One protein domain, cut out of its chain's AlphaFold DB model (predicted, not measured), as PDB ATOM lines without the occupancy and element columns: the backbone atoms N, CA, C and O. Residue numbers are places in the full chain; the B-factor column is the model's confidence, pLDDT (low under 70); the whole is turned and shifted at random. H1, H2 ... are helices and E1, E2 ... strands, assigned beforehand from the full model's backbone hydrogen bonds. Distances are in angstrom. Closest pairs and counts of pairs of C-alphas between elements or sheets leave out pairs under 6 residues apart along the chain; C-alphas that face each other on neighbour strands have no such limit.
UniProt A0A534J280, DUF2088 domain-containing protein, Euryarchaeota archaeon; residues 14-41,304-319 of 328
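This is residues 14 to 41 and 304 to 319 of the 328 residues of the protein "DUF2088 domain-containing protein" of Euryarchaeota archaeon (UniProt A0A534J280). With little regular structure, this is an open U of chain, E1 on its first limb and H1 at the bend, beside a separate curved piece, residues 304 to 319, that ends in E2. Residues 15 to 23 and 25 to 32 stand free. The printed part has 44 residues, 12 of them in named elements, in the order E1, H1, E2; the class is mixed, and the whole is loose, with a radius of gyration of the C-alphas of 12.3 A and spans of 29 by 26 by 20 A.

E1, residues 18 to 20, begins at C-alpha 18 (102.738, 65.381, 116.470). H1 is residues 26 to 30. E2, residues 316 to 319, is 10.2 A long and ends at C-alpha 319 (119.228, 66.601, 141.209).

Residues 14 to 15 pair antiparallel with residues 18 to 19 of E1. E1 and E2 each pair with no named strand. A tight link joins E1 to H1. E1, H1 and E2 are apart from one another. In H1 every O i to N i+4 pair is within hydrogen-bond range.

The C-alphas farthest apart, Asp 17 and Arg 305, are 31.3 A apart. Residues 42 to 303 are not printed; the gap between C-alphas 41 and 304 is 15.7 A. Residues 311 to 319 have pLDDT under 70.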
ATOM      1  N   ALA A  14     106.667  65.618 122.277       81.12
ATOM      2  CA  ALA A  14     105.564  64.850 121.716       81.12
ATOM      3  C   ALA A  14     104.230  65.350 122.298       81.12
ATOM      4  O   ALA A  14     104.076  65.459 123.514       81.12
ATOM      5  N   TYR A  15     103.250  65.624 121.438       82.44
ATOM      6  CA  TYR A  15     101.898  66.033 121.815       82.44
ATOM      7  C   TYR A  15     100.884  65.292 120.943       82.44
ATOM      8  O   TYR A  15     100.631  65.679 119.802       82.44
ATOM      9  N   GLY A  16     100.304  64.215 121.472       85.38
ATOM     10  CA  GLY A  16      99.464  63.325 120.669       85.38
ATOM     11  C   GLY A  16     100.286  62.633 119.578       85.38
ATOM     12  O   GLY A  16     101.242  61.928 119.886       85.38
ATOM     13  N   ASP A  17      99.911  62.840 118.319       85.31
ATOM     14  CA  ASP A  17     100.536  62.266 117.118       85.31
ATOM     15  C   ASP A  17     101.569  63.190 116.444       85.31
ATOM     16  O   ASP A  17     102.153  62.830 115.421       85.31
ATOM     17  N   ARG A  18     101.811  64.377 117.010       87.25
ATOM     18  CA  ARG A  18     102.738  65.381 116.470       87.25
ATOM     19  C   ARG A  18     103.867  65.708 117.436       87.25
ATOM     20  O   ARG A  18     103.726  65.595 118.652       87.25
ATOM     21  N   GLU A  19     104.964  66.209 116.885       86.81
ATOM     22  CA  GLU A  19     105.981  66.922 117.656       86.81
ATOM     23  C   GLU A  19     105.687  68.422 117.635       86.81
ATOM     24  O   GLU A  19     105.417  69.006 116.583       86.81
ATOM     25  N   VAL A  20     105.761  69.055 118.800       86.19
ATOM     26  CA  VAL A  20     105.663  70.503 118.961       86.19
ATOM     27  C   VAL A  20     107.057  71.043 119.257       86.19
ATOM     28  O   VAL A  20     107.751  70.560 120.153       86.19
ATOM     29  N   GLY A  21     107.468  72.041 118.480       82.19
ATOM     30  CA  GLY A  21     108.644  72.871 118.735       82.19
ATOM     31  C   GLY A  21     108.233  74.325 118.966       82.19
ATOM     32  O   GLY A  21     107.052  74.656 118.893       82.19
ATOM     33  N   ASP A  22     109.213  75.188 119.239       80.12
ATOM     34  CA  ASP A  22     109.040  76.648 119.344       80.12
ATOM     35  C   ASP A  22     108.026  77.123 120.408       80.12
ATOM     36  O   ASP A  22     107.546  78.255 120.361       80.12
ATOM     37  N   PHE A  23     107.720  76.283 121.401       81.56
ATOM     38  CA  PHE A  23     106.864  76.644 122.538       81.56
ATOM     39  C   PHE A  23     107.583  77.548 123.556       81.56
ATOM     40  O   PHE A  23     106.937  78.268 124.314       81.56
ATOM     41  N   LEU A  24     108.922  77.568 123.537       82.19
ATOM     42  CA  LEU A  24     109.734  78.489 124.331       82.19
ATOM     43  C   LEU A  24     110.015  79.783 123.560       82.19
ATOM     44  O   LEU A  24     110.458  79.769 122.409       82.19
ATOM     45  N   ALA A  25     109.833  80.927 124.223       82.38
ATOM     46  CA  ALA A  25     110.187  82.222 123.652       82.38
ATOM     47  C   ALA A  25     111.693  82.291 123.340       82.38
ATOM     48  O   ALA A  25     112.521  81.944 124.180       82.38
ATOM     49  N   SER A  26     112.077  82.824 122.173       80.06
ATOM     50  CA  SER A  26     113.493  82.879 121.752       80.06
ATOM     51  C   SER A  26     114.408  83.595 122.750       80.06
ATOM     52  O   SER A  26     115.580  83.252 122.860       80.06
ATOM     53  N   ARG A  27     113.864  84.552 123.510       83.25
ATOM     54  CA  ARG A  27     114.579  85.253 124.581       83.25
ATOM     55  C   ARG A  27     115.040  84.306 125.698       83.25
ATOM     56  O   ARG A  27     116.128  84.490 126.218       83.25
ATOM     57  N   ILE A  28     114.257  83.277 126.034       81.50
ATOM     58  CA  ILE A  28     114.613  82.273 127.052       81.50
ATOM     59  C   ILE A  28     115.828  81.455 126.611       81.50
ATOM     60  O   ILE A  28     116.735  81.231 127.413       81.50
ATOM     61  N   LEU A  29     115.861  81.059 125.334       79.69
ATOM     62  CA  LEU A  29     116.986  80.332 124.746       79.69
ATOM     63  C   LEU A  29     118.249  81.208 124.717       79.69
ATOM     64  O   LEU A  29     119.310  80.772 125.143       79.69
ATOM     65  N   GLN A  30     118.117  82.471 124.298       80.62
ATOM     66  CA  GLN A  30     119.234  83.424 124.233       80.62
ATOM     67  C   GLN A  30     119.812  83.781 125.607       80.62
ATOM     68  O   GLN A  30     121.015  83.979 125.734       80.62
ATOM     69  N   GLU A  31     118.968  83.875 126.635       84.56
ATOM     70  CA  GLU A  31     119.396  84.181 128.004       84.56
ATOM     71  C   GLU A  31     119.961  82.957 128.750       84.56
ATOM     72  O   GLU A  31     120.334  83.083 129.915       84.56
ATOM     73  N   GLY A  32     120.019  81.774 128.121       78.81
ATOM     74  CA  GLY A  32     120.572  80.564 128.737       78.81
ATOM     75  C   GLY A  32     119.781  80.078 129.955       78.81
ATOM     76  O   GLY A  32     120.334  79.430 130.842       78.81
ATOM     77  N   ARG A  33     118.480  80.394 130.030       82.62
ATOM     78  CA  ARG A  33     117.610  80.025 131.164       82.62
ATOM     79  C   ARG A  33     117.074  78.592 131.090       82.62
ATOM     80  O   ARG A  33     116.231  78.215 131.899       82.62
ATOM     81  N   LEU A  34     117.541  77.804 130.126       83.88
ATOM     82  CA  LEU A  34     117.189  76.400 129.982       83.88
ATOM     83  C   LEU A  34     118.160  75.545 130.799       83.88
ATOM     84  O   LEU A  34     119.374  75.646 130.629       83.88
ATOM     85  N   ILE A  35     117.629  74.683 131.664       82.00
ATOM     86  CA  ILE A  35     118.437  73.648 132.309       82.00
ATOM     87  C   ILE A  35     118.552  72.477 131.325       82.00
ATOM     88  O   ILE A  35     117.521  71.918 130.947       82.00
ATOM     89  N   PRO A  36     119.765  72.109 130.874       77.31
ATOM     90  CA  PRO A  36     119.929  70.972 129.986       77.31
ATOM     91  C   PRO A  36     119.601  69.684 130.741       77.31
ATOM     92  O   PRO A  36     120.044  69.478 131.873       77.31
ATOM     93  N   LEU A  37     118.840  68.810 130.091       73.31
ATOM     94  CA  LEU A  37     118.550  67.484 130.609       73.31
ATOM     95  C   LEU A  37     119.710  66.548 130.259       73.31
ATOM     96  O   LEU A  37     119.985  66.321 129.078       73.31
ATOM     97  N   LEU A  38     120.385  65.992 131.266       77.19
ATOM     98  CA  LEU A  38     121.350  64.921 131.036       77.19
ATOM     99  C   LEU A  38     120.568  63.618 130.913       77.19
ATOM    100  O   LEU A  38     120.166  63.020 131.911       77.19
ATOM    101  N   THR A  39     120.299  63.216 129.671       75.50
ATOM    102  CA  THR A  39     119.580  61.973 129.385       75.50
ATOM    103  C   THR A  39     120.323  60.770 129.974       75.50
ATOM    104  O   THR A  39     121.559  60.785 130.011       75.50
ATOM    105  N   PRO A  40     119.602  59.707 130.369       79.69
ATOM    106  CA  PRO A  40     120.212  58.490 130.885       79.69
ATOM    107  C   PRO A  40     121.310  57.965 129.950       79.69
ATOM    108  O   PRO A  40     121.190  58.039 128.727       79.69
ATOM    109  N   THR A  41     122.357  57.367 130.526       76.19
ATOM    110  CA  THR A  41     123.449  56.729 129.756       76.19
ATOM    111  C   THR A  41     122.959  55.596 128.853       76.19
ATOM    112  O   THR A  41     123.635  55.237 127.887       76.19
ATOM    113  N   PRO A 304     121.390  69.525 136.993       83.56
ATOM    114  CA  PRO A 304     122.367  70.162 137.876       83.56
ATOM    115  C   PRO A 304     121.720  70.918 139.046       83.56
ATOM    116  O   PRO A 304     122.376  71.175 140.051       83.56
ATOM    117  N   ARG A 305     120.450  71.318 138.908       84.12
ATOM    118  CA  ARG A 305     119.655  72.012 139.930       84.12
ATOM    119  C   ARG A 305     118.170  71.934 139.589       84.12
ATOM    120  O   ARG A 305     117.819  71.678 138.439       84.12
ATOM    121  N   LEU A 306     117.316  72.221 140.570       85.00
ATOM    122  CA  LEU A 306     115.886  72.412 140.331       85.00
ATOM    123  C   LEU A 306     115.640  73.666 139.479       85.00
ATOM    124  O   LEU A 306     116.327  74.683 139.628       85.00
ATOM    125  N   ALA A 307     114.659  73.567 138.583       84.81
ATOM    126  CA  ALA A 307     114.151  74.687 137.802       84.81
ATOM    127  C   ALA A 307     113.025  75.403 138.558       84.81
ATOM    128  O   ALA A 307     112.278  74.771 139.302       84.81
ATOM    129  N   ASP A 308     112.857  76.701 138.302       87.25
ATOM    130  CA  ASP A 308     111.700  77.460 138.794       87.25
ATOM    131  C   ASP A 308     110.391  77.025 138.102       87.25
ATOM    132  O   ASP A 308     109.309  77.131 138.674       87.25
ATOM    133  N   ILE A 309     110.491  76.534 136.860       83.25
ATOM    134  CA  ILE A 309     109.387  76.007 136.049       83.25
ATOM    135  C   ILE A 309     109.852  74.686 135.432       83.25
ATOM    136  O   ILE A 309     110.905  74.647 134.795       83.25
ATOM    137  N   ASN A 310     109.063  73.625 135.602       77.06
ATOM    138  CA  ASN A 310     109.287  72.323 134.977       77.06
ATOM    139  C   ASN A 310     108.077  71.956 134.106       77.06
ATOM    140  O   ASN A 310     106.940  72.012 134.574       77.06
ATOM    141  N   GLU A 311     108.326  71.576 132.856       66.50
ATOM    142  CA  GLU A 311     107.323  70.993 131.962       66.50
ATOM    143  C   GLU A 311     107.614  69.494 131.844       66.50
ATOM    144  O   GLU A 311     108.312  69.039 130.940       66.50
ATOM    145  N   GLU A 312     107.137  68.724 132.821       55.47
ATOM    146  CA  GLU A 312     107.488  67.311 132.955       55.47
ATOM    147  C   GLU A 312     106.461  66.392 132.287       55.47
ATOM    148  O   GLU A 312     105.273  66.427 132.607       55.47
ATOM    149  N   PHE A 313     106.930  65.505 131.405       48.78
ATOM    150  CA  PHE A 313     106.159  64.353 130.943       48.78
ATOM    151  C   PHE A 313     107.060  63.109 130.887       48.78
ATOM    152  O   PHE A 313     107.921  62.982 130.023       48.78
ATOM    153  N   ARG A 314     106.786  62.156 131.789       44.66
ATOM    154  CA  ARG A 314     107.234  60.743 131.798       44.66
ATOM    155  C   ARG A 314     108.649  60.379 132.287       44.66
ATOM    156  O   ARG A 314     108.891  59.186 132.423       44.66
ATOM    157  N   SER A 315     109.554  61.306 132.601       48.22
ATOM    158  CA  SER A 315     110.904  60.966 133.111       48.22
ATOM    159  C   SER A 315     111.108  61.364 134.572       48.22
ATOM    160  O   SER A 315     110.757  62.478 134.945       48.22
ATOM    161  N   LEU A 316     111.736  60.495 135.374       51.91
ATOM    162  CA  LEU A 316     112.160  60.827 136.737       51.91
ATOM    163  C   LEU A 316     113.431  61.687 136.679       51.91
ATOM    164  O   LEU A 316     114.454  61.235 136.155       51.91
ATOM    165  N   MET A 317     113.386  62.899 137.235       52.47
ATOM    166  CA  MET A 317     114.566  63.753 137.379       52.47
ATOM    167  C   MET A 317     115.189  63.593 138.767       52.47
ATOM    168  O   MET A 317     114.498  63.662 139.782       52.47
ATOM    169  N   LYS A 318     116.513  63.418 138.828       56.22
ATOM    170  CA  LYS A 318     117.280  63.534 140.077       56.22
ATOM    171  C   LYS A 318     118.200  64.744 140.002       56.22
ATOM    172  O   LYS A 318     118.873  64.961 138.996       56.22
ATOM    173  N   VAL A 319     118.242  65.526 141.077       51.25
ATOM    174  CA  VAL A 319     119.228  66.601 141.209       51.25
ATOM    175  C   VAL A 319     120.571  65.959 141.528       51.25
ATOM    176  O   VAL A 319     120.670  65.210 142.503       51.25
TER     177      VAL A 319